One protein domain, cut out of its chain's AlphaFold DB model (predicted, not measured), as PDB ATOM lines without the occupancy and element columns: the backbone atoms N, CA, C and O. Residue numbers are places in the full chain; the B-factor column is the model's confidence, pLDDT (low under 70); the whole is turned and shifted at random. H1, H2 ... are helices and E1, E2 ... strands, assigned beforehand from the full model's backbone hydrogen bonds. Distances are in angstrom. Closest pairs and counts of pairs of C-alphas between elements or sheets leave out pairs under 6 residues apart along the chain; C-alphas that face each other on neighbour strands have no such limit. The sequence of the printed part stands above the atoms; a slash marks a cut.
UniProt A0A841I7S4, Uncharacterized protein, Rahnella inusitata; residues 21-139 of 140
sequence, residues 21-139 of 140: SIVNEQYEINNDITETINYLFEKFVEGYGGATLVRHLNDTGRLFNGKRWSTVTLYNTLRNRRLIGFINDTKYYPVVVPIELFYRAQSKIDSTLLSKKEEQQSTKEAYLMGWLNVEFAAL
ATOM      1  N   SER A  21     154.998 155.594 171.492       91.00
ATOM      2  CA  SER A  21     155.459 155.058 172.767       91.00
ATOM      3  C   SER A  21     155.780 153.573 172.597       91.00
ATOM      4  O   SER A  21     155.417 152.969 171.585       91.00
ATOM      5  N   ILE A  22     156.517 152.991 173.545       89.44
ATOM      6  CA  ILE A  22     156.821 151.557 173.541       89.44
ATOM      7  C   ILE A  22     156.069 150.908 174.694       89.44
ATOM      8  O   ILE A  22     156.389 151.151 175.857       89.44
ATOM      9  N   VAL A  23     155.110 150.050 174.361       88.62
ATOM     10  CA  VAL A  23     154.314 149.274 175.315       88.62
ATOM     11  C   VAL A  23     154.450 147.804 174.940       88.62
ATOM     12  O   VAL A  23     154.235 147.429 173.790       88.62
ATOM     13  N   ASN A  24     154.872 146.963 175.888       87.25
ATOM     14  CA  ASN A  24     155.127 145.533 175.656       87.25
ATOM     15  C   ASN A  24     156.054 145.255 174.454       87.25
ATOM     16  O   ASN A  24     155.804 144.367 173.647       87.25
ATOM     17  N   GLU A  25     157.125 146.047 174.332       86.44
ATOM     18  CA  GLU A  25     158.115 145.972 173.240       86.44
ATOM     19  C   GLU A  25     157.568 146.268 171.830       86.44
ATOM     20  O   GLU A  25     158.269 146.049 170.840       86.44
ATOM     21  N   GLN A  26     156.358 146.820 171.744       86.25
ATOM     22  CA  GLN A  26     155.679 147.209 170.512       86.25
ATOM     23  C   GLN A  26     155.446 148.718 170.475       86.25
ATOM     24  O   GLN A  26     155.363 149.368 171.518       86.25
ATOM     25  N   TYR A  27     155.345 149.282 169.272       89.88
ATOM     26  CA  TYR A  27     154.985 150.689 169.114       89.88
ATOM     27  C   TYR A  27     153.491 150.903 169.354       89.88
ATOM     28  O   TYR A  27     152.654 150.234 168.751       89.88
ATOM     29  N   GLU A  28     153.171 151.908 170.158       91.62
ATOM     30  CA  GLU A  28     151.821 152.432 170.335       91.62
ATOM     31  C   GLU A  28     151.771 153.886 169.857       91.62
ATOM     32  O   GLU A  28     152.636 154.699 170.196       91.62
ATOM     33  N   ILE A  29     150.784 154.198 169.015       93.25
ATOM     34  CA  ILE A  29     150.630 155.511 168.386       93.25
ATOM     35  C   ILE A  29     150.022 156.499 169.384       93.25
ATOM     36  O   ILE A  29     148.969 156.236 169.961       93.25
ATOM     37  N   ASN A  30     150.650 157.666 169.536       94.25
ATOM     38  CA  ASN A  30     150.054 158.792 170.245       94.25
ATOM     39  C   ASN A  30     149.131 159.570 169.291       94.25
ATOM     40  O   ASN A  30     149.603 160.318 168.430       94.25
ATOM     41  N   ASN A  31     147.818 159.387 169.449       93.06
ATOM     42  CA  ASN A  31     146.824 159.944 168.531       93.06
ATOM     43  C   ASN A  31     146.896 161.477 168.446       93.06
ATOM     44  O   ASN A  31     147.023 161.999 167.340       93.06
ATOM     45  N   ASP A  32     146.950 162.191 169.571       92.62
ATOM     46  CA  ASP A  32     146.911 163.663 169.619       92.62
ATOM     47  C   ASP A  32     147.999 164.324 168.757       92.62
ATOM     48  O   ASP A  32     147.763 165.269 167.987       92.62
ATOM     49  N   ILE A  33     149.229 163.815 168.862       94.75
ATOM     50  CA  ILE A  33     150.347 164.339 168.078       94.75
ATOM     51  C   ILE A  33     150.290 163.853 166.628       94.75
ATOM     52  O   ILE A  33     150.628 164.626 165.732       94.75
ATOM     53  N   THR A  34     149.815 162.632 166.356       96.31
ATOM     54  CA  THR A  34     149.633 162.170 164.969       96.31
ATOM     55  C   THR A  34     148.532 162.914 164.221       96.31
ATOM     56  O   THR A  34     148.706 163.202 163.038       96.31
ATOM     57  N   GLU A  35     147.446 163.302 164.885       96.38
ATOM     58  CA  GLU A  35     146.408 164.163 164.313       96.38
ATOM     59  C   GLU A  35     146.980 165.538 163.973       96.38
ATOM     60  O   GLU A  35     146.781 166.055 162.876       96.38
ATOM     61  N   THR A  36     147.777 166.098 164.886       97.38
ATOM     62  CA  THR A  36     148.467 167.374 164.666       97.38
ATOM     63  C   THR A  36     149.443 167.299 163.486       97.38
ATOM     64  O   THR A  36     149.522 168.234 162.687       97.38
ATOM     65  N   ILE A  37     150.173 166.188 163.343       98.25
ATOM     66  CA  ILE A  37     151.084 165.962 162.215       98.25
ATOM     67  C   ILE A  37     150.301 165.840 160.902       98.25
ATOM     68  O   ILE A  37     150.667 166.504 159.935       98.25
ATOM     69  N   ASN A  38     149.223 165.051 160.853       98.19
ATOM     70  CA  ASN A  38     148.408 164.908 159.642       98.19
ATOM     71  C   ASN A  38     147.801 166.247 159.203       98.19
ATOM     72  O   ASN A  38     147.978 166.641 158.052       98.19
ATOM     73  N   TYR A  39     147.223 167.005 160.142       97.75
ATOM     74  CA  TYR A  39     146.744 168.366 159.892       97.75
ATOM     75  C   TYR A  39     147.834 169.257 159.279       97.75
ATOM     76  O   TYR A  39     147.600 169.978 158.311       97.75
ATOM     77  N   LEU A  40     149.055 169.198 159.820       98.06
ATOM     78  CA  LEU A  40     150.174 169.993 159.328       98.06
ATOM     79  C   LEU A  40     150.536 169.630 157.881       98.06
ATOM     80  O   LEU A  40     150.791 170.535 157.088       98.06
ATOM     81  N   PHE A  41     150.536 168.343 157.521       98.62
ATOM     82  CA  PHE A  41     150.774 167.906 156.142       98.62
ATOM     83  C   PHE A  41     149.665 168.376 155.195       98.62
ATOM     84  O   PHE A  41     149.971 168.948 154.148       98.62
ATOM     85  N   GLU A  42     148.400 168.184 155.569       98.38
ATOM     86  CA  GLU A  42     147.243 168.611 154.773       98.38
ATOM     87  C   GLU A  42     147.285 170.116 154.505       98.38
ATOM     88  O   GLU A  42     147.317 170.548 153.352       98.38
ATOM     89  N   LYS A  43     147.401 170.930 155.562       98.50
ATOM     90  CA  LYS A  43     147.420 172.389 155.421       98.50
ATOM     91  C   LYS A  43     148.650 172.899 154.695       98.50
ATOM     92  O   LYS A  43     148.560 173.843 153.912       98.50
ATOM     93  N   PHE A  44     149.805 172.273 154.886       98.31
ATOM     94  CA  PHE A  44     150.983 172.660 154.125       98.31
ATOM     95  C   PHE A  44     150.795 172.413 152.619       98.31
ATOM     96  O   PHE A  44     151.108 173.292 151.811       98.31
ATOM     97  N   VAL A  45     150.232 171.263 152.229       97.75
ATOM     98  CA  VAL A  45     149.938 170.944 150.821       97.75
ATOM     99  C   VAL A  45     148.854 171.862 150.243       97.75
ATOM    100  O   VAL A  45     149.006 172.312 149.109       97.75
ATOM    101  N   GLU A  46     147.847 172.243 151.035       97.25
ATOM    102  CA  GLU A  46     146.838 173.259 150.673       97.25
ATOM    103  C   GLU A  46     147.432 174.665 150.438       97.25
ATOM    104  O   GLU A  46     146.775 175.521 149.855       97.25
ATOM    105  N   GLY A  47     148.680 174.919 150.851       96.00
ATOM    106  CA  GLY A  47     149.381 176.180 150.584       96.00
ATOM    107  C   GLY A  47     149.610 177.075 151.793       96.00
ATOM    108  O   GLY A  47     150.171 178.159 151.635       96.00
ATOM    109  N   TYR A  48     149.253 176.635 152.999       97.50
ATOM    110  CA  TYR A  48     149.493 177.419 154.204       97.50
ATOM    111  C   TYR A  48     150.996 177.550 154.483       97.50
ATOM    112  O   TYR A  48     151.749 176.572 154.495       97.50
ATOM    113  N   GLY A  49     151.440 178.783 154.737       95.44
ATOM    114  CA  GLY A  49     152.834 179.077 155.060       95.44
ATOM    115  C   GLY A  49     153.260 178.480 156.403       95.44
ATOM    116  O   GLY A  49     152.495 178.474 157.368       95.44
ATOM    117  N   GLY A  50     154.515 178.029 156.500       96.31
ATOM    118  CA  GLY A  50     155.038 177.393 157.716       96.31
ATOM    119  C   GLY A  50     154.929 178.271 158.972       96.31
ATOM    120  O   GLY A  50     154.606 177.766 160.043       96.31
ATOM    121  N   ALA A  51     155.124 179.589 158.849       97.44
ATOM    122  CA  ALA A  51     154.956 180.521 159.968       97.44
ATOM    123  C   ALA A  51     153.496 180.602 160.450       97.44
ATOM    124  O   ALA A  51     153.243 180.581 161.654       97.44
ATOM    125  N   THR A  52     152.537 180.626 159.518       98.25
ATOM    126  CA  THR A  52     151.098 180.624 159.815       98.25
ATOM    127  C   THR A  52     150.691 179.357 160.556       98.25
ATOM    128  O   THR A  52     149.995 179.432 161.565       98.25
ATOM    129  N   LEU A  53     151.179 178.199 160.104       98.44
ATOM    130  CA  LEU A  53     150.905 176.914 160.751       98.44
ATOM    131  C   LEU A  53     151.499 176.848 162.158       98.44
ATOM    132  O   LEU A  53     150.799 176.494 163.101       98.44
ATOM    133  N   VAL A  54     152.762 177.248 162.325       98.44
ATOM    134  CA  VAL A  54     153.417 177.295 163.641       98.44
ATOM    135  C   VAL A  54     152.650 178.190 164.609       98.44
ATOM    136  O   VAL A  54     152.443 177.809 165.761       98.44
ATOM    137  N   ARG A  55     152.211 179.367 164.151       98.31
ATOM    138  CA  ARG A  55     151.389 180.267 164.959       98.31
ATOM    139  C   ARG A  55     150.077 179.597 165.360       98.31
ATOM    140  O   ARG A  55     149.793 179.530 166.547       98.31
ATOM    141  N   HIS A  56     149.335 179.036 164.406       98.12
ATOM    142  CA  HIS A  56     148.062 178.367 164.682       98.12
ATOM    143  C   HIS A  56     148.197 177.231 165.709       98.12
ATOM    144  O   HIS A  56     147.417 177.153 166.658       98.12
ATOM    145  N   LEU A  57     149.209 176.369 165.568       97.44
ATOM    146  CA  LEU A  57     149.449 175.271 166.511       97.44
ATOM    147  C   LEU A  57     149.769 175.783 167.917       97.44
ATOM    148  O   LEU A  57     149.253 175.273 168.907       97.44
ATOM    149  N   ASN A  58     150.588 176.826 168.005       98.00
ATOM    150  CA  ASN A  58     150.971 177.410 169.280       98.00
ATOM    151  C   ASN A  58     149.831 178.194 169.952       98.00
ATOM    152  O   ASN A  58     149.727 178.166 171.178       98.00
ATOM    153  N   ASP A  59     148.985 178.867 169.171       97.94
ATOM    154  CA  ASP A  59     147.816 179.613 169.657       97.94
ATOM    155  C   ASP A  59     146.710 178.657 170.141       97.94
ATOM    156  O   ASP A  59     145.978 178.973 171.074       97.94
ATOM    157  N   THR A  60     146.631 177.451 169.567       96.12
ATOM    158  CA  THR A  60     145.706 176.378 169.988       96.12
ATOM    159  C   THR A  60     146.271 175.464 171.081       96.12
ATOM    160  O   THR A  60     145.636 174.480 171.448       96.12
ATOM    161  N   GLY A  61     147.464 175.760 171.610       95.50
ATOM    162  CA  GLY A  61     148.086 174.983 172.688       95.50
ATOM    163  C   GLY A  61     148.598 173.597 172.275       95.50
ATOM    164  O   GLY A  61     148.932 172.791 173.142       95.50
ATOM    165  N   ARG A  62     148.699 173.299 170.973       94.56
ATOM    166  CA  ARG A  62     149.230 172.022 170.476       94.56
ATOM    167  C   ARG A  62     150.749 172.008 170.605       94.56
ATOM    168  O   ARG A  62     151.447 172.744 169.910       94.56
ATOM    169  N   LEU A  63     151.275 171.152 171.475       94.06
ATOM    170  CA  LEU A  63     152.710 171.052 171.753       94.06
ATOM    171  C   LEU A  63     153.360 169.887 170.994       94.06
ATOM    172  O   LEU A  63     152.747 168.846 170.780       94.06
ATOM    173  N   PHE A  64     154.634 170.042 170.635       94.50
ATOM    174  CA  PHE A  64     155.488 168.972 170.120       94.50
ATOM    175  C   PHE A  64     156.478 168.559 171.211       94.50
ATOM    176  O   PHE A  64     157.388 169.321 171.544       94.50
ATOM    177  N   ASN A  65     156.302 167.367 171.790       91.19
ATOM    178  CA  ASN A  65     157.107 166.881 172.921       91.19
ATOM    179  C   ASN A  65     157.156 167.879 174.101       91.19
ATOM    180  O   ASN A  65     158.228 168.248 174.583       91.19
ATOM    181  N   GLY A  66     155.991 168.412 174.488       92.75
ATOM    182  CA  GLY A  66     155.869 169.409 175.560       92.75
ATOM    183  C   GLY A  66     156.422 170.802 175.226       92.75
ATOM    184  O   GLY A  66     156.461 171.664 176.100       92.75
ATOM    185  N   LYS A  67     156.849 171.053 173.982       96.00
ATOM    186  CA  LYS A  67     157.417 172.337 173.543       96.00
ATOM    187  C   LYS A  67     156.550 173.002 172.480       96.00
ATOM    188  O   LYS A  67     155.854 172.335 171.718       96.00
ATOM    189  N   ARG A  68     156.632 174.334 172.402       97.56
ATOM    190  CA  ARG A  68     156.035 175.111 171.305       97.56
ATOM    191  C   ARG A  68     156.671 174.722 169.971       97.56
ATOM    192  O   ARG A  68     157.865 174.424 169.900       97.56
ATOM    193  N   TRP A  69     155.878 174.769 168.910       98.06
ATOM    194  CA  TRP A  69     156.354 174.570 167.549       98.06
ATOM    195  C   TRP A  69     157.266 175.716 167.116       98.06
ATOM    196  O   TRP A  69     157.017 176.884 167.422       98.06
ATOM    197  N   SER A  70     158.293 175.369 166.345       98.06
ATOM    198  CA  SER A  70     159.109 176.301 165.568       98.06
ATOM    199  C   SER A  70     159.001 175.955 164.084       98.06
ATOM    200  O   SER A  70     158.623 174.835 163.727       98.06
ATOM    201  N   THR A  71     159.370 176.884 163.199       97.25
ATOM    202  CA  THR A  71     159.443 176.603 161.755       97.25
ATOM    203  C   THR A  71     160.451 175.498 161.451       97.25
ATOM    204  O   THR A  71     160.185 174.652 160.604       97.25
ATOM    205  N   VAL A  72     161.561 175.438 162.193       97.44
ATOM    206  CA  VAL A  72     162.550 174.354 162.097       97.44
ATOM    207  C   VAL A  72     161.909 173.008 162.433       97.44
ATOM    208  O   VAL A  72     162.008 172.067 161.650       97.44
ATOM    209  N   THR A  73     161.194 172.918 163.557       97.75
ATOM    210  CA  THR A  73     160.483 171.694 163.961       97.75
ATOM    211  C   THR A  73     159.445 171.288 162.920       97.75
ATOM    212  O   THR A  73     159.405 170.123 162.539       97.75
ATOM    213  N   LEU A  74     158.655 172.236 162.405       98.00
ATOM    214  CA  LEU A  74     157.683 171.991 161.337       98.00
ATOM    215  C   LEU A  74     158.353 171.382 160.099       98.00
ATOM    216  O   LEU A  74     157.922 170.344 159.602       98.00
ATOM    217  N   TYR A  75     159.433 171.991 159.619       97.81
ATOM    218  CA  TYR A  75     160.115 171.555 158.403       97.81
ATOM    219  C   TYR A  75     160.885 170.241 158.581       97.81
ATOM    220  O   TYR A  75     160.957 169.453 157.635       97.81
ATOM    221  N   ASN A  76     161.406 169.972 159.779       97.69
ATOM    222  CA  ASN A  76     161.983 168.674 160.122       97.69
ATOM    223  C   ASN A  76     160.909 167.584 160.149       97.69
ATOM    224  O   ASN A  76     161.136 166.504 159.614       97.69
ATOM    225  N   THR A  77     159.731 167.874 160.707       97.94
ATOM    226  CA  THR A  77     158.577 166.965 160.698       97.94
ATOM    227  C   THR A  77     158.129 166.660 159.273       97.94
ATOM    228  O   THR A  77     158.019 165.490 158.921       97.94
ATOM    229  N   LEU A  78     157.968 167.682 158.421       98.12
ATOM    230  CA  LEU A  78     157.572 167.494 157.020       98.12
ATOM    231  C   LEU A  78     158.530 166.586 156.240       98.12
ATOM    232  O   LEU A  78     158.084 165.874 155.354       98.12
ATOM    233  N   ARG A  79     159.828 166.573 156.564       97.44
ATOM    234  CA  ARG A  79     160.842 165.735 155.891       97.44
ATOM    235  C   ARG A  79     161.072 164.382 156.567       97.44
ATOM    236  O   ARG A  79     161.885 163.582 156.102       97.44
ATOM    237  N   ASN A  80     160.409 164.111 157.690       97.44
ATOM    238  CA  ASN A  80     160.731 162.954 158.512       97.44
ATOM    239  C   ASN A  80     160.168 161.661 157.908       97.44
ATOM    240  O   ASN A  80     159.013 161.304 158.133       97.44
ATOM    241  N   ARG A  81     161.017 160.910 157.196       96.81
ATOM    242  CA  ARG A  81     160.656 159.627 156.563       96.81
ATOM    243  C   ARG A  81     160.167 158.556 157.546       96.81
ATOM    244  O   ARG A  81     159.512 157.606 157.123       96.81
ATOM    245  N   ARG A  82     160.384 158.718 158.856       96.12
ATOM    246  CA  ARG A  82     159.816 157.803 159.859       96.12
ATOM    247  C   ARG A  82     158.289 157.884 159.916       96.12
ATOM    248  O   ARG A  82     157.663 156.907 160.300       96.12
ATOM    249  N   LEU A  83     157.689 158.997 159.481       97.44
ATOM    250  CA  LEU A  83     156.232 159.165 159.393       97.44
ATOM    251  C   LEU A  83     155.581 158.292 158.315       97.44
ATOM    252  O   LEU A  83     154.407 157.953 158.435       97.44
ATOM    253  N   ILE A  84     156.346 157.896 157.296       96.56
ATOM    254  CA  ILE A  84     155.940 156.911 156.283       96.56
ATOM    255  C   ILE A  84     156.527 155.519 156.569       96.56
ATOM    256  O   ILE A  84     156.478 154.631 155.723       96.56
ATOM    257  N   GLY A  85     157.075 155.314 157.770       93.56
ATOM    258  CA  GLY A  85     157.538 154.019 158.258       93.56
ATOM    259  C   GLY A  85     159.034 153.739 158.102       93.56
ATOM    260  O   GLY A  85     159.504 152.719 158.603       93.56
ATOM    261  N   PHE A  86     159.806 154.618 157.458       91.44
ATOM    262  CA  PHE A  86     161.176 154.308 157.034       91.44
ATOM    263  C   PHE A  86     162.259 154.988 157.880       91.44
ATOM    264  O   PHE A  86     162.178 156.170 158.216       91.44
ATOM    265  N   ILE A  87     163.333 154.248 158.155       87.31
ATOM    266  CA  ILE A  87     164.653 154.794 158.488       87.31
ATOM    267  C   ILE A  87     165.647 154.199 157.499       87.31
ATOM    268  O   ILE A  87     165.717 152.981 157.342       87.31
ATOM    269  N   ASN A  88     166.380 155.069 156.803       86.31
ATOM    270  CA  ASN A  88     167.091 154.703 155.579       86.31
ATOM    271  C   ASN A  88     166.107 154.001 154.613       86.31
ATOM    272  O   ASN A  88     165.013 154.528 154.377       86.31
ATOM    273  N   ASP A  89     166.451 152.810 154.129       86.56
ATOM    274  CA  ASP A  89     165.642 152.033 153.180       86.56
ATOM    275  C   ASP A  89     164.880 150.870 153.831       86.56
ATOM    276  O   ASP A  89     164.290 150.034 153.151       86.56
ATOM    277  N   THR A  90     164.848 150.817 155.164       85.44
ATOM    278  CA  THR A  90     164.164 149.755 155.905       85.44
ATOM    279  C   THR A  90     162.938 150.302 156.629       85.44
ATOM    280  O   THR A  90     162.978 151.361 157.267       85.44
ATOM    281  N   LYS A  91     161.828 149.563 156.544       88.88
ATOM    282  CA  LYS A  91     160.580 149.890 157.232       88.88
ATOM    283  C   LYS A  91     160.633 149.380 158.674       88.88
ATOM    284  O   LYS A  91     160.714 148.180 158.897       88.88
ATOM    285  N   TYR A  92     160.578 150.300 159.630       87.19
ATOM    286  CA  TYR A  92     160.635 150.012 161.069       87.19
ATOM    287  C   TYR A  92     159.474 150.617 161.859       87.19
ATOM    288  O   TYR A  92     159.192 150.163 162.963       87.19
ATOM    289  N   TYR A  93     158.828 151.661 161.339       90.19
ATOM    290  CA  TYR A  93     157.811 152.414 162.071       90.19
ATOM    291  C   TYR A  93     156.422 152.200 161.461       90.19
ATOM    292  O   TYR A  93     156.307 151.948 160.255       90.19
ATOM    293  N   PRO A  94     155.352 152.327 162.262       92.25
ATOM    294  CA  PRO A  94     154.004 152.408 161.723       92.25
ATOM    295  C   PRO A  94     153.863 153.647 160.834       92.25
ATOM    296  O   PRO A  94     154.471 154.692 161.082       92.25
ATOM    297  N   VAL A  95     153.052 153.518 159.787       94.12
ATOM    298  CA  VAL A  95     152.733 154.631 158.891       94.12
ATOM    299  C   VAL A  95     151.762 155.566 159.608       94.12
ATOM    300  O   VAL A  95     150.692 155.141 160.034       94.12
ATOM    301  N   VAL A  96     152.144 156.834 159.732       96.25
ATOM    302  CA  VAL A  96     151.350 157.901 160.361       96.25
ATOM    303  C   VAL A  96     150.772 158.852 159.321       96.25
ATOM    304  O   VAL A  96     149.657 159.336 159.491       96.25
ATOM    305  N   VAL A  97     151.528 159.108 158.253       97.19
ATOM    306  CA  VAL A  97     151.139 159.987 157.147       97.19
ATOM    307  C   VAL A  97     151.060 159.147 155.870       97.19
ATOM    308  O   VAL A  97     151.997 158.391 155.598       97.19
ATOM    309  N   PRO A  98     149.992 159.255 155.058       97.12
ATOM    310  CA  PRO A  98     149.923 158.581 153.765       97.12
ATOM    311  C   PRO A  98     151.106 158.955 152.864       97.12
ATOM    312  O   PRO A  98     151.456 160.128 152.741       97.12
ATOM    313  N   ILE A  99     151.697 157.961 152.195       96.31
ATOM    314  CA  ILE A  99     152.904 158.147 151.370       96.31
ATOM    315  C   ILE A  99     152.722 159.221 150.284       96.31
ATOM    316  O   ILE A  99     153.606 160.046 150.072       96.31
ATOM    317  N   GLU A 100     151.542 159.264 149.667       97.06
ATOM    318  CA  GLU A 100     151.174 160.261 148.660       97.06
ATOM    319  C   GLU A 100     151.162 161.682 149.244       97.06
ATOM    320  O   GLU A 100     151.738 162.609 148.673       97.06
ATOM    321  N   LEU A 101     150.565 161.859 150.427       98.12
ATOM    322  CA  LEU A 101     150.525 163.150 151.112       98.12
ATOM    323  C   LEU A 101     151.937 163.609 151.511       98.12
ATOM    324  O   LEU A 101     152.275 164.787 151.375       98.12
ATOM    325  N   PHE A 102     152.783 162.670 151.943       98.50
ATOM    326  CA  PHE A 102     154.172 162.950 152.284       98.50
ATOM    327  C   PHE A 102     154.970 163.478 151.087       98.50
ATOM    328  O   PHE A 102     155.653 164.501 151.205       98.50
ATOM    329  N   TYR A 103     154.871 162.814 149.932       97.75
ATOM    330  CA  TYR A 103     155.611 163.220 148.738       97.75
ATOM    331  C   TYR A 103     155.080 164.509 148.120       97.75
ATOM    332  O   TYR A 103     155.888 165.326 147.688       97.75
ATOM    333  N   ARG A 104     153.772 164.786 148.193       97.94
ATOM    334  CA  ARG A 104     153.236 166.110 147.825       97.94
ATOM    335  C   ARG A 104     153.856 167.234 148.650       97.94
ATOM    336  O   ARG A 104     154.217 168.277 148.104       97.94
ATOM    337  N   ALA A 105     154.026 167.021 149.957       98.12
ATOM    338  CA  ALA A 105     154.712 167.986 150.809       98.12
ATOM    339  C   ALA A 105     156.195 168.144 150.428       98.12
ATOM    340  O   ALA A 105     156.686 169.275 150.413       98.12
ATOM    341  N   GLN A 106     156.891 167.055 150.062       97.50
ATOM    342  CA  GLN A 106     158.280 167.132 149.581       97.50
ATOM    343  C   GLN A 106     158.371 167.939 148.286       97.50
ATOM    344  O   GLN A 106     159.128 168.902 148.230       97.50
ATOM    345  N   SER A 107     157.535 167.639 147.288       96.06
ATOM    346  CA  SER A 107     157.525 168.364 146.014       96.06
ATOM    347  C   SER A 107     157.299 169.865 146.205       96.06
ATOM    348  O   SER A 107     157.933 170.673 145.533       96.06
ATOM    349  N   LYS A 108     156.438 170.256 147.153       95.12
ATOM    350  CA  LYS A 108     156.206 171.668 147.494       95.12
ATOM    351  C   LYS A 108     157.417 172.319 148.170       95.12
ATOM    352  O   LYS A 108     157.717 173.486 147.918       95.12
ATOM    353  N   ILE A 109     158.100 171.594 149.051       94.38
ATOM    354  CA  ILE A 109     159.339 172.058 149.679       94.38
ATOM    355  C   ILE A 109     160.418 172.271 148.617       94.38
ATOM    356  O   ILE A 109     161.037 173.333 148.592       94.38
ATOM    357  N   ASP A 110     160.621 171.285 147.748       91.62
ATOM    358  CA  ASP A 110     161.701 171.286 146.768       91.62
ATOM    359  C   ASP A 110     161.481 172.356 145.698       91.62
ATOM    360  O   ASP A 110     162.411 173.098 145.383       91.62
ATOM    361  N   SER A 111     160.243 172.538 145.225       87.62
ATOM    362  CA  SER A 111     159.911 173.630 144.300       87.62
ATOM    363  C   SER A 111     160.148 175.010 144.920       87.62
ATOM    364  O   SER A 111     160.698 175.895 144.268       87.62
ATOM    365  N   THR A 112     159.829 175.179 146.207       82.19
ATOM    366  CA  THR A 112     160.106 176.422 146.948       82.19
ATOM    367  C   THR A 112     161.608 176.657 147.146       82.19
ATOM    368  O   THR A 112     162.059 177.797 147.231       82.19
ATOM    369  N   LEU A 113     162.403 175.594 147.282       79.31
ATOM    370  CA  LEU A 113     163.857 175.703 147.415       79.31
ATOM    371  C   LEU A 113     164.522 176.053 146.083       79.31
ATOM    372  O   LEU A 113     165.480 176.826 146.085       79.31
ATOM    373  N   LEU A 114     164.027 175.502 144.972       81.69
ATOM    374  CA  LEU A 114     164.510 175.816 143.628       81.69
ATOM    375  C   LEU A 114     164.268 177.289 143.290       81.69
ATOM    376  O   LEU A 114     165.231 177.989 142.984       81.69
ATOM    377  N   SER A 115     163.043 177.791 143.483       83.25
ATOM    378  CA  SER A 115     162.724 179.195 143.188       83.25
ATOM    379  C   SER A 115     163.582 180.178 143.992       83.25
ATOM    380  O   SER A 115     164.098 181.153 143.453       83.25
ATOM    381  N   LYS A 116     163.831 179.887 145.276       81.69
ATOM    382  CA  LYS A 116     164.711 180.705 146.126       81.69
ATOM    383  C   LYS A 116     166.167 180.709 145.665       81.69
ATOM    384  O   LYS A 116     166.852 181.713 145.844       81.69
ATOM    385  N   LYS A 117     166.667 179.594 145.122       82.94
ATOM    386  CA  LYS A 117     168.032 179.526 144.577       82.94
ATOM    387  C   LYS A 117     168.157 180.364 143.308       82.94
ATOM    388  O   LYS A 117     169.142 181.083 143.168       82.94
ATOM    389  N   GLU A 118     167.163 180.297 142.427       85.50
ATOM    390  CA  GLU A 118     167.110 181.083 141.190       85.50
ATOM    391  C   GLU A 118     167.042 182.588 141.488       85.50
ATOM    392  O   GLU A 118     167.821 183.365 140.939       85.50
ATOM    393  N   GLU A 119     166.196 182.998 142.436       82.44
ATOM    394  CA  GLU A 119     166.078 184.393 142.879       82.44
ATOM    395  C   GLU A 119     167.393 184.927 143.478       82.44
ATOM    396  O   GLU A 119     167.839 186.032 143.155       82.44
ATOM    397  N   GLN A 120     168.070 184.125 144.307       83.19
ATOM    398  CA  GLN A 120     169.378 184.488 144.864       83.19
ATOM    399  C   GLN A 120     170.462 184.611 143.789       83.19
ATOM    400  O   GLN A 120     171.308 185.502 143.885       83.19
ATOM    401  N   GLN A 121     170.452 183.734 142.783       85.81
ATOM    402  CA  GLN A 121     171.400 183.783 141.672       85.81
ATOM    403  C   GLN A 121     171.183 185.043 140.826       85.81
ATOM    404  O   GLN A 121     172.125 185.805 140.616       85.81
ATOM    405  N   SER A 122     169.935 185.318 140.442       88.75
ATOM    406  CA  SER A 122     169.571 186.514 139.677       88.75
ATOM    407  C   SER A 122     169.935 187.807 140.418       88.75
ATOM    408  O   SER A 122     170.504 188.726 139.831       88.75
ATOM    409  N   THR A 123     169.701 187.863 141.735       88.56
ATOM    410  CA  THR A 123     170.055 189.031 142.558       88.56
ATOM    411  C   THR A 123     171.568 189.279 142.586       88.56
ATOM    412  O   THR A 123     172.014 190.426 142.509       88.56
ATOM    413  N   LYS A 124     172.382 188.216 142.672       91.44
ATOM    414  CA  LYS A 124     173.850 188.325 142.619       91.44
ATOM    415  C   LYS A 124     174.337 188.807 141.257       91.44
ATOM    416  O   LYS A 124     175.226 189.651 141.205       91.44
ATOM    417  N   GLU A 125     173.760 188.291 140.175       91.44
ATOM    418  CA  GLU A 125     174.089 188.716 138.812       91.44
ATOM    419  C   GLU A 125     173.757 190.196 138.606       91.44
ATOM    420  O   GLU A 125     174.612 190.951 138.152       91.44
ATOM    421  N   ALA A 126     172.577 190.648 139.040       91.50
ATOM    422  CA  ALA A 126     172.197 192.057 138.977       91.50
ATOM    423  C   ALA A 126     173.179 192.965 139.742       91.50
ATOM    424  O   ALA A 126     173.573 194.015 139.235       91.50
ATOM    425  N   TYR A 127     173.617 192.544 140.935       92.50
ATOM    426  CA  TYR A 127     174.611 193.277 141.721       92.50
ATOM    427  C   TYR A 127     175.969 193.364 141.008       92.50
ATOM    428  O   TYR A 127     176.542 194.449 140.909       92.50
ATOM    429  N   LEU A 128     176.470 192.244 140.475       91.50
ATOM    430  CA  LEU A 128     177.744 192.197 139.748       91.50
ATOM    431  C   LEU A 128     177.714 193.065 138.486       91.50
ATOM    432  O   LEU A 128     178.657 193.810 138.235       91.50
ATOM    433  N   MET A 129     176.618 193.016 137.725       88.31
ATOM    434  CA  MET A 129     176.451 193.839 136.525       88.31
ATOM    435  C   MET A 129     176.351 195.327 136.869       88.31
ATOM    436  O   MET A 129     176.927 196.159 136.172       88.31
ATOM    437  N   GLY A 130     175.671 195.673 137.968       90.44
ATOM    438  CA  GLY A 130     175.643 197.042 138.479       90.44
ATOM    439  C   GLY A 130     177.037 197.551 138.855       90.44
ATOM    440  O   GLY A 130     177.398 198.661 138.480       90.44
ATOM    441  N   TRP A 131     177.839 196.732 139.537       84.56
ATOM    442  CA  TRP A 131     179.199 197.095 139.941       84.56
ATOM    443  C   TRP A 131     180.150 197.268 138.745       84.56
ATOM    444  O   TRP A 131     180.820 198.295 138.652       84.56
ATOM    445  N   LEU A 132     180.138 196.335 137.784       82.69
ATOM    446  CA  LEU A 132     180.944 196.426 136.558       82.69
ATOM    447  C   LEU A 132     180.636 197.705 135.767       82.69
ATOM    448  O   LEU A 132     181.550 198.395 135.324       82.69
ATOM    449  N   ASN A 133     179.357 198.068 135.635       82.19
ATOM    450  CA  ASN A 133     178.955 199.277 134.911       82.19
ATOM    451  C   ASN A 133     179.475 200.570 135.566       82.19
ATOM    452  O   ASN A 133     179.778 201.531 134.860       82.19
ATOM    453  N   VAL A 134     179.598 200.601 136.897       83.12
ATOM    454  CA  VAL A 134     180.140 201.754 137.638       83.12
ATOM    455  C   VAL A 134     181.658 201.863 137.454       83.12
ATOM    456  O   VAL A 134     182.156 202.967 137.245       83.12
ATOM    457  N   GLU A 135     182.394 200.746 137.475       75.56
ATOM    458  CA  GLU A 135     183.845 200.747 137.212       75.56
ATOM    459  C   GLU A 135     184.177 201.162 135.774       75.56
ATOM    460  O   GLU A 135     185.076 201.976 135.565       75.56
ATOM    461  N   PHE A 136     183.432 200.664 134.781       70.50
ATOM    462  CA  PHE A 136     183.632 201.062 133.383       70.50
ATOM    463  C   PHE A 136     183.366 202.556 133.155       70.50
ATOM    464  O   PHE A 136     184.102 203.194 132.406       70.50
ATOM    465  N   ALA A 137     182.360 203.130 133.822       74.94
ATOM    466  CA  ALA A 137     182.052 204.557 133.723       74.94
ATOM    467  C   ALA A 137     183.117 205.464 134.369       74.94
ATOM    468  O   ALA A 137     183.219 206.628 134.001       74.94
ATOM    469  N   ALA A 138     183.914 204.953 135.314       70.44
ATOM    470  CA  ALA A 138     184.974 205.709 135.985       70.44
ATOM    471  C   ALA A 138     186.312 205.738 135.212       70.44
ATOM    472  O   ALA A 138     187.247 206.416 135.638       70.44
ATOM    473  N   LEU A 139     186.416 204.994 134.105       68.56
ATOM    474  CA  LEU A 139     187.620 204.877 133.269       68.56
ATOM    475  C   LEU A 139     187.521 205.646 131.933       68.56
ATOM    476  O   LEU A 139     188.438 205.543 131.115       68.56
TER     477      LEU A 139
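This is residues 21 to 139 of the 140 residues of an uncharacterized protein of Rahnella inusitata (UniProt A0A841I7S4). A small compact head carries one long helical arm: H5 starts in the head, where its residues 101 to 108 cross H1, and from residue 110 on it sticks out free. In the head H2 packs on both H1 and H3, while the little strand hairpin of E1 and E2 lies at the end of the long axis away from the arm's tip. The printed part has 119 residues, with two named strands and then five named helices in the order E1, E2, H1, H2, H3, H4, H5; the sheet of E1 and E2 is antiparallel and the class is mostly helix. It is only just extended, close to loose, with a radius of gyration of the C-alphas of 20.7 A and spans of 80 by 36 by 23 A, the arm making the length.

E1, residues 21 to 23, and E2, residues 26 to 29, form a hairpin of antiparallel strands at 134 degrees, with N 21 and O 28 at 2.8 A and N 23 and O 26 at 2.9 A, within hydrogen-bond range. H1, residues 31 to 46, touches H2, residues 50 to 59, with its residues 40 to 44 alone; the closest C-alphas, of Leu 40 and Leu 53, are 7.1 A apart. These two make a helical hairpin, opposite ways at a steep tilt of 35.5 degrees, only just past shallow. H2 touches H3, residues 71 to 78, about perpendicular at 78 degrees, the closest C-alphas being those of Gly 50 and Thr 71, 6.0 A apart. H4, residues 81 to 84, is close to but not clearly touching H5, residues 99 to 137; the closest C-alphas, of Ile 84 and Ile 99, are 5.9 A apart. H1 touches H5 at a steep tilt of 48 degrees, the same way, closest at the C-alphas of Val 45 and Ala 105, 5.6 A apart. H3 and H5 only just touch, with 3 pairs of C-alphas within 8 A. H2 and H5 are apart. In H1, H2, H3 and H5 every O i to N i+4 pair is within hydrogen-bond range; H4 is too short for such a pair.

E1 begins at C-alpha 21, (155.459, 155.058, 172.767). H1 is 22.3 A long, H2 14.1 A and H3 10.4 A. H5 runs 57.6 A from C-alpha 99 at (152.904, 158.147, 151.370) to C-alpha 137 at (182.052, 204.557, 133.723).

The C-alphas of Asn 24 and Leu 139, the two farthest apart, are 79.8 A apart. Without the free residues 110 to 139 the body spans 37 by 29 by 17 A. The links H2 to H3 and H4 to H5 are long. The printed part has no cut, and residue 139 alone has a pLDDT under 70.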